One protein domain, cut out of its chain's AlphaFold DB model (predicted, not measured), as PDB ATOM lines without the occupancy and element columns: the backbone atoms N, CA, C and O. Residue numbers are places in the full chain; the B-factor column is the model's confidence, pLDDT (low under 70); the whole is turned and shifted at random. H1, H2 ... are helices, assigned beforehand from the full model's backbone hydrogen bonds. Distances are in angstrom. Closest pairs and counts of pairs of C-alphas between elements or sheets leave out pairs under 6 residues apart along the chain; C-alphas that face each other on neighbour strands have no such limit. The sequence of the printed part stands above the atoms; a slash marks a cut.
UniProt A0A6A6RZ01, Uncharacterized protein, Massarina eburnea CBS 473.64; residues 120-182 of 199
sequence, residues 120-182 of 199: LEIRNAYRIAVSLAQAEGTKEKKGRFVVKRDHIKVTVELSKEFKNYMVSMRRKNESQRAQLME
ATOM      1  N   LEU A 120     195.425 143.482 120.553       72.50
ATOM      2  CA  LEU A 120     194.760 144.609 121.208       72.50
ATOM      3  C   LEU A 120     194.929 145.905 120.404       72.50
ATOM      4  O   LEU A 120     193.960 146.640 120.239       72.50
ATOM      5  N   GLU A 121     196.124 146.153 119.870       80.94
ATOM      6  CA  GLU A 121     196.436 147.277 118.978       80.94
ATOM      7  C   GLU A 121     195.621 147.190 117.686       80.94
ATOM      8  O   GLU A 121     194.990 148.172 117.305       80.94
ATOM      9  N   ILE A 122     195.530 146.002 117.078       83.50
ATOM     10  CA  ILE A 122     194.702 145.759 115.887       83.50
ATOM     11  C   ILE A 122     193.238 146.089 116.193       83.50
ATOM     12  O   ILE A 122     192.609 146.873 115.485       83.50
ATOM     13  N   ARG A 123     192.690 145.544 117.285       81.62
ATOM     14  CA  ARG A 123     191.303 145.813 117.685       81.62
ATOM     15  C   ARG A 123     191.062 147.296 117.962       81.62
ATOM     16  O   ARG A 123     190.039 147.836 117.545       81.62
ATOM     17  N   ASN A 124     191.981 147.946 118.670       84.62
ATOM     18  CA  ASN A 124     191.873 149.363 118.999       84.62
ATOM     19  C   ASN A 124     191.911 150.225 117.736       84.62
ATOM     20  O   ASN A 124     191.077 151.117 117.597       84.62
ATOM     21  N   ALA A 125     192.788 149.907 116.783       87.25
ATOM     22  CA  ALA A 125     192.831 150.591 115.500       87.25
ATOM     23  C   ALA A 125     191.501 150.463 114.747       87.25
ATOM     24  O   ALA A 125     190.929 151.473 114.346       87.25
ATOM     25  N   TYR A 126     190.926 149.260 114.645       86.50
ATOM     26  CA  TYR A 126     189.619 149.095 113.997       86.50
ATOM     27  C   TYR A 126     188.495 149.855 114.710       86.50
ATOM     28  O   TYR A 126     187.646 150.444 114.044       86.50
ATOM     29  N   ARG A 127     188.493 149.913 116.048       89.44
ATOM     30  CA  ARG A 127     187.502 150.706 116.800       89.44
ATOM     31  C   ARG A 127     187.609 152.200 116.497       89.44
ATOM     32  O   ARG A 127     186.582 152.843 116.284       89.44
ATOM     33  N   ILE A 128     188.827 152.744 116.461       89.62
ATOM     34  CA  ILE A 128     189.053 154.157 116.132       89.62
ATOM     35  C   ILE A 128     188.641 154.421 114.681       89.62
ATOM     36  O   ILE A 128     187.898 155.363 114.430       89.62
ATOM     37  N   ALA A 129     189.027 153.557 113.739       88.44
ATOM     38  CA  ALA A 129     188.667 153.706 112.330       88.44
ATOM     39  C   ALA A 129     187.144 153.681 112.107       88.44
ATOM     40  O   ALA A 129     186.616 154.498 111.356       88.44
ATOM     41  N   VAL A 130     186.421 152.797 112.802       87.19
ATOM     42  CA  VAL A 130     184.949 152.763 112.770       87.19
ATOM     43  C   VAL A 130     184.352 154.033 113.374       87.19
ATOM     44  O   VAL A 130     183.398 154.570 112.821       87.19
ATOM     45  N   SER A 131     184.918 154.537 114.471       89.94
ATOM     46  CA  SER A 131     184.446 155.772 115.112       89.94
ATOM     47  C   SER A 131     184.643 156.989 114.199       89.94
ATOM     48  O   SER A 131     183.740 157.811 114.074       89.94
ATOM     49  N   LEU A 132     185.779 157.062 113.494       88.38
ATOM     50  CA  LEU A 132     186.044 158.086 112.477       88.38
ATOM     51  C   LEU A 132     185.053 157.988 111.309       88.38
ATOM     52  O   LEU A 132     184.456 158.988 110.924       88.38
ATOM     53  N   ALA A 133     184.799 156.778 110.803       87.94
ATOM     54  CA  ALA A 133     183.823 156.560 109.735       87.94
ATOM     55  C   ALA A 133     182.388 156.937 110.149       87.94
ATOM     56  O   ALA A 133     181.623 157.465 109.340       87.94
ATOM     57  N   GLN A 134     182.015 156.680 111.407       86.69
ATOM     58  CA  GLN A 134     180.725 157.089 111.965       86.69
ATOM     59  C   GLN A 134     180.608 158.611 112.069       86.69
ATOM     60  O   GLN A 134     179.577 159.158 111.676       86.69
ATOM     61  N   ALA A 135     181.662 159.282 112.541       89.19
ATOM     62  CA  ALA A 135     181.711 160.737 112.663       89.19
ATOM     63  C   ALA A 135     181.658 161.444 111.297       89.19
ATOM     64  O   ALA A 135     180.975 162.452 111.156       89.19
ATOM     65  N   GLU A 136     182.313 160.888 110.274       85.88
ATOM     66  CA  GLU A 136     182.249 161.408 108.901       85.88
ATOM     67  C   GLU A 136     180.897 161.162 108.215       85.88
ATOM     68  O   GLU A 136     180.620 161.737 107.162       85.88
ATOM     69  N   GLY A 137     180.056 160.278 108.762       82.38
ATOM     70  CA  GLY A 137     178.710 160.029 108.250       82.38
ATOM     71  C   GLY A 137     178.653 159.379 106.863       82.38
ATOM     72  O   GLY A 137     177.570 159.293 106.279       82.38
ATOM     73  N   THR A 138     179.774 158.895 106.317       71.44
ATOM     74  CA  THR A 138     179.800 158.294 104.977       71.44
ATOM     75  C   THR A 138     179.230 156.878 105.000       71.44
ATOM     76  O   THR A 138     179.829 155.935 105.525       71.44
ATOM     77  N   LYS A 139     178.042 156.732 104.408       78.44
ATOM     78  CA  LYS A 139     177.287 155.476 104.352       78.44
ATOM     79  C   LYS A 139     177.214 154.928 102.930       78.44
ATOM     80  O   LYS A 139     177.100 155.669 101.959       78.44
ATOM     81  N   GLU A 140     177.259 153.607 102.816       78.06
ATOM     82  CA  GLU A 140     176.992 152.882 101.574       78.06
ATOM     83  C   GLU A 140     175.496 152.964 101.198       78.06
ATOM     84  O   GLU A 140     174.654 153.293 102.034       78.06
ATOM     85  N   LYS A 141     175.129 152.546  99.977       73.81
ATOM     86  CA  LYS A 141     173.729 152.397  99.522       73.81
ATOM     87  C   LYS A 141     172.859 151.543 100.463       73.81
ATOM     88  O   LYS A 141     171.647 151.702 100.491       73.81
ATOM     89  N   LYS A 142     173.479 150.644 101.238       76.00
ATOM     90  CA  LYS A 142     172.829 149.788 102.247       76.00
ATOM     91  C   LYS A 142     172.791 150.405 103.658       76.00
ATOM     92  O   LYS A 142     172.488 149.700 104.613       76.00
ATOM     93  N   GLY A 143     173.164 151.676 103.824       76.12
ATOM     94  CA  GLY A 143     173.119 152.392 105.108       76.12
ATOM     95  C   GLY A 143     174.245 152.062 106.100       76.12
ATOM     96  O   GLY A 143     174.233 152.572 107.218       76.12
ATOM     97  N   ARG A 144     175.229 151.241 105.713       77.69
ATOM     98  CA  ARG A 144     176.386 150.880 106.554       77.69
ATOM     99  C   ARG A 144     177.503 151.911 106.428       77.69
ATOM    100  O   ARG A 144     177.764 152.384 105.326       77.69
ATOM    101  N   PHE A 145     178.183 152.212 107.532       79.31
ATOM    102  CA  PHE A 145     179.361 153.081 107.528       79.31
ATOM    103  C   PHE A 145     180.531 152.410 106.811       79.31
ATOM    104  O   PHE A 145     180.816 151.233 107.049       79.31
ATOM    105  N   VAL A 146     181.199 153.155 105.931       82.38
ATOM    106  CA  VAL A 146     182.319 152.644 105.134       82.38
ATOM    107  C   VAL A 146     183.631 153.114 105.746       82.38
ATOM    108  O   VAL A 146     183.937 154.303 105.726       82.38
ATOM    109  N   VAL A 147     184.426 152.169 106.248       83.62
ATOM    110  CA  VAL A 147     185.794 152.449 106.694       83.62
ATOM    111  C   VAL A 147     186.694 152.576 105.466       83.62
ATOM    112  O   VAL A 147     186.854 151.628 104.696       83.62
ATOM    113  N   LYS A 148     187.270 153.761 105.269       84.12
ATOM    114  CA  LYS A 148     188.174 154.092 104.164       84.12
ATOM    115  C   LYS A 148     189.633 153.925 104.580       84.12
ATOM    116  O   LYS A 148     189.980 153.858 105.759       84.12
ATOM    117  N   ARG A 149     190.517 153.939 103.579       82.94
ATOM    118  CA  ARG A 149     191.972 153.927 103.778       82.94
ATOM    119  C   ARG A 149     192.449 155.072 104.681       82.94
ATOM    120  O   ARG A 149     193.354 154.855 105.481       82.94
ATOM    121  N   ASP A 150     191.834 156.248 104.581       82.75
ATOM    122  CA  ASP A 150     192.219 157.423 105.372       82.75
ATOM    123  C   ASP A 150     191.965 157.222 106.868       82.75
ATOM    124  O   ASP A 150     192.821 157.566 107.682       82.75
ATOM    125  N   HIS A 151     190.871 156.547 107.238       85.19
ATOM    126  CA  HIS A 151     190.590 156.198 108.635       85.19
ATOM    127  C   HIS A 151     191.679 155.294 109.203       85.19
ATOM    128  O   HIS A 151     192.182 155.534 110.297       85.19
ATOM    129  N   ILE A 152     192.107 154.292 108.431       83.88
ATOM    130  CA  ILE A 152     193.188 153.388 108.841       83.88
ATOM    131  C   ILE A 152     194.512 154.157 108.948       83.88
ATOM    132  O   ILE A 152     195.247 153.974 109.918       83.88
ATOM    133  N   LYS A 153     194.808 155.069 108.014       86.88
ATOM    134  CA  LYS A 153     196.030 155.889 108.051       86.88
ATOM    135  C   LYS A 153     196.129 156.712 109.339       86.88
ATOM    136  O   LYS A 153     197.190 156.715 109.960       86.88
ATOM    137  N   VAL A 154     195.032 157.336 109.770       87.06
ATOM    138  CA  VAL A 154     194.979 158.082 111.040       87.06
ATOM    139  C   VAL A 154     195.284 157.164 112.226       87.06
ATOM    140  O   VAL A 154     196.102 157.504 113.075       87.06
ATOM    141  N   THR A 155     194.705 155.962 112.265       85.69
ATOM    142  CA  THR A 155     194.960 155.011 113.368       85.69
ATOM    143  C   THR A 155     196.401 154.522 113.427       85.69
ATOM    144  O   THR A 155     196.947 154.316 114.513       85.69
ATOM    145  N   VAL A 156     197.033 154.370 112.262       85.06
ATOM    146  CA  VAL A 156     198.446 154.015 112.144       85.06
ATOM    147  C   VAL A 156     199.326 155.124 112.702       85.06
ATOM    148  O   VAL A 156     200.240 154.830 113.472       85.06
ATOM    149  N   GLU A 157     199.034 156.378 112.364       85.25
ATOM    150  CA  GLU A 157     199.818 157.523 112.826       85.25
ATOM    151  C   GLU A 157     199.684 157.735 114.338       85.25
ATOM    152  O   GLU A 157     200.695 157.768 115.040       85.25
ATOM    153  N   LEU A 158     198.454 157.692 114.863       84.44
ATOM    154  CA  LEU A 158     198.192 157.734 116.307       84.44
ATOM    155  C   LEU A 158     198.948 156.632 117.063       84.44
ATOM    156  O   LEU A 158     199.490 156.850 118.146       84.44
ATOM    157  N   SER A 159     199.025 155.434 116.480       84.12
ATOM    158  CA  SER A 159     199.752 154.318 117.090       84.12
ATOM    159  C   SER A 159     201.266 154.541 117.104       84.12
ATOM    160  O   SER A 159     201.929 154.119 118.054       84.12
ATOM    161  N   LYS A 160     201.838 155.199 116.085       82.31
ATOM    162  CA  LYS A 160     203.265 155.571 116.080       82.31
ATOM    163  C   LYS A 160     203.559 156.617 117.144       82.31
ATOM    164  O   LYS A 160     204.502 156.435 117.912       82.31
ATOM    165  N   GLU A 161     202.750 157.671 117.215       81.94
ATOM    166  CA  GLU A 161     202.890 158.727 118.222       81.94
ATOM    167  C   GLU A 161     202.824 158.148 119.635       81.94
ATOM    168  O   GLU A 161     203.695 158.418 120.463       81.94
ATOM    169  N   PHE A 162     201.866 157.253 119.885       80.75
ATOM    170  CA  PHE A 162     201.744 156.569 121.166       80.75
ATOM    171  C   PHE A 162     202.961 155.689 121.493       80.75
ATOM    172  O   PHE A 162     203.460 155.712 122.620       80.75
ATOM    173  N   LYS A 163     203.487 154.928 120.524       77.31
ATOM    174  CA  LYS A 163     204.699 154.113 120.735       77.31
ATOM    175  C   LYS A 163     205.918 154.995 121.017       77.31
ATOM    176  O   LYS A 163     206.666 154.707 121.952       77.31
ATOM    177  N   ASN A 164     206.076 156.099 120.290       77.62
ATOM    178  CA  ASN A 164     207.136 157.081 120.528       77.62
ATOM    179  C   ASN A 164     207.015 157.714 121.922       77.62
ATOM    180  O   ASN A 164     208.016 157.850 122.632       77.62
ATOM    181  N   TYR A 165     205.793 158.028 122.350       76.44
ATOM    182  CA  TYR A 165     205.496 158.510 123.696       76.44
ATOM    183  C   TYR A 165     205.854 157.478 124.778       76.44
ATOM    184  O   TYR A 165     206.533 157.802 125.750       76.44
ATOM    185  N   MET A 166     205.490 156.207 124.596       70.56
ATOM    186  CA  MET A 166     205.842 155.135 125.538       70.56
ATOM    187  C   MET A 166     207.357 154.915 125.643       70.56
ATOM    188  O   MET A 166     207.879 154.697 126.739       70.56
ATOM    189  N   VAL A 167     208.079 154.990 124.522       66.81
ATOM    190  CA  VAL A 167     209.547 154.883 124.494       66.81
ATOM    191  C   VAL A 167     210.203 156.079 125.185       66.81
ATOM    192  O   VAL A 167     211.140 155.887 125.963       66.81
ATOM    193  N   SER A 168     209.705 157.297 124.952       69.62
ATOM    194  CA  SER A 168     210.227 158.501 125.610       69.62
ATOM    195  C   SER A 168     209.950 158.506 127.118       69.62
ATOM    196  O   SER A 168     210.758 159.021 127.891       69.62
ATOM    197  N   MET A 169     208.852 157.873 127.544       63.84
ATOM    198  CA  MET A 169     208.446 157.771 128.942       63.84
ATOM    199  C   MET A 169     209.227 156.715 129.731       63.84
ATOM    200  O   MET A 169     209.654 156.989 130.850       63.84
ATOM    201  N   ARG A 170     209.445 155.517 129.168       58.28
ATOM    202  CA  ARG A 170     210.138 154.406 129.861       58.28
ATOM    203  C   ARG A 170     211.589 154.715 130.248       58.28
ATOM    204  O   ARG A 170     212.169 153.971 131.029       58.28
ATOM    205  N   ARG A 171     212.178 155.779 129.701       52.66
ATOM    206  CA  ARG A 171     213.561 156.202 129.969       52.66
ATOM    207  C   ARG A 171     213.684 157.357 130.974       52.66
ATOM    208  O   ARG A 171     214.796 157.835 131.162       52.66
ATOM    209  N   LYS A 172     212.589 157.828 131.588       54.06
ATOM    210  CA  LYS A 172     212.603 158.997 132.490       54.06
ATOM    211  C   LYS A 172     212.034 158.664 133.874       54.06
ATOM    212  O   LYS A 172     210.898 158.200 133.972       54.06
ATOM    213  N   ASN A 173     212.799 158.953 134.931       57.16
ATOM    214  CA  ASN A 173     212.338 158.875 136.328       57.16
ATOM    215  C   ASN A 173     211.275 159.953 136.616       57.16
ATOM    216  O   ASN A 173     211.242 160.983 135.945       57.16
ATOM    217  N   GLU A 174     210.424 159.750 137.623       49.75
ATOM    218  CA  GLU A 174     209.325 160.664 137.996       49.75
ATOM    219  C   GLU A 174     209.808 162.112 138.211       49.75
ATOM    220  O   GLU A 174     209.231 163.054 137.667       49.75
ATOM    221  N   SER A 175     210.979 162.275 138.832       53.53
ATOM    222  CA  SER A 175     211.667 163.562 139.008       53.53
ATOM    223  C   SER A 175     212.093 164.223 137.685       53.53
ATOM    224  O   SER A 175     211.998 165.437 137.536       53.53
ATOM    225  N   GLN A 176     212.520 163.441 136.689       57.47
ATOM    226  CA  GLN A 176     212.900 163.947 135.359       57.47
ATOM    227  C   GLN A 176     211.674 164.299 134.504       57.47
ATOM    228  O   GLN A 176     211.765 165.113 133.587       57.47
ATOM    229  N   ARG A 177     210.522 163.677 134.781       57.50
ATOM    230  CA  ARG A 177     209.252 163.971 134.101       57.50
ATOM    231  C   ARG A 177     208.658 165.286 134.580       57.50
ATOM    232  O   ARG A 177     208.140 166.030 133.756       57.50
ATOM    233  N   ALA A 178     208.781 165.577 135.869       53.44
ATOM    234  CA  ALA A 178     208.325 166.833 136.439       53.44
ATOM    235  C   ALA A 178     209.119 168.045 135.935       53.44
ATOM    236  O   ALA A 178     208.521 169.043 135.547       53.44
ATOM    237  N   GLN A 179     210.446 167.911 135.827       57.47
ATOM    238  CA  GLN A 179     211.318 168.941 135.248       57.47
ATOM    239  C   GLN A 179     210.997 169.236 133.773       57.47
ATOM    240  O   GLN A 179     211.088 170.377 133.341       57.47
ATOM    241  N   LEU A 180     210.608 168.219 132.996       55.38
ATOM    242  CA  LEU A 180     210.279 168.370 131.573       55.38
ATOM    243  C   LEU A 180     208.884 168.969 131.326       55.38
ATOM    244  O   LEU A 180     208.610 169.449 130.233       55.38
ATOM    245  N   MET A 181     207.988 168.859 132.306       56.09
ATOM    246  CA  MET A 181     206.604 169.332 132.234       56.09
ATOM    247  C   MET A 181     206.424 170.726 132.864       56.09
ATOM    248  O   MET A 181     205.286 171.163 132.996       56.09
ATOM    249  N   GLU A 182     207.515 171.386 133.285       52.31
ATOM    250  CA  GLU A 182     207.515 172.680 133.999       52.31
ATOM    251  C   GLU A 182     206.533 172.742 135.183       52.31
ATOM    252  O   GLU A 182     206.076 173.813 135.577       52.31
TER     253      GLU A 182
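What this domain is: This is residues 120 to 182 of the 199 residues of an uncharacterized protein of Massarina eburnea CBS 473.64 (UniProt A0A6A6RZ01). One long helix, H2, makes much of a rod; H1 crosses its first part, a loop of residues 136 to 148 reaches out beyond that end, and short H3 lies past the other end. The printed part has 63 residues with three named helices, in the order H1, H2, H3, and no named strand: all helix. It is extended, with a radius of gyration of the C-alphas of 17.0 A and spans of 56 by 22 by 15 A.

Where its parts are: H1, residues 120 to 135, begins at C-alpha 120 (194.760, 144.609, 121.208) and is 22.4 A long. H2, residues 149 to 170, is 31.8 A long. H3, residues 174 to 180, is 10.1 A long and ends at C-alpha 180 (210.279, 168.370, 131.573).

How they stand to each other: H1 and H2 touch, H2 with residues 151 to 156 alone; the closest C-alphas, of Ala 129 and His 151, are 4.9 A apart. They run opposite ways at a steep tilt of 47 degrees. H2 and H3 are only just apart, their closest C-alphas 8.1 A from each other. H1 and H3 are apart. In H1, H2 and H3 every O i to N i+4 pair is within hydrogen-bond range.

The domain as a whole: The C-alphas farthest apart, of Lys 141 and Ser 175, are 55.9 A from each other. Residues 160 to 168 of H2 stand free. The link H1 to H2 is long, H2 to H3 tight. The printed part has no cut. Residues 167 to 182 have pLDDT under 70.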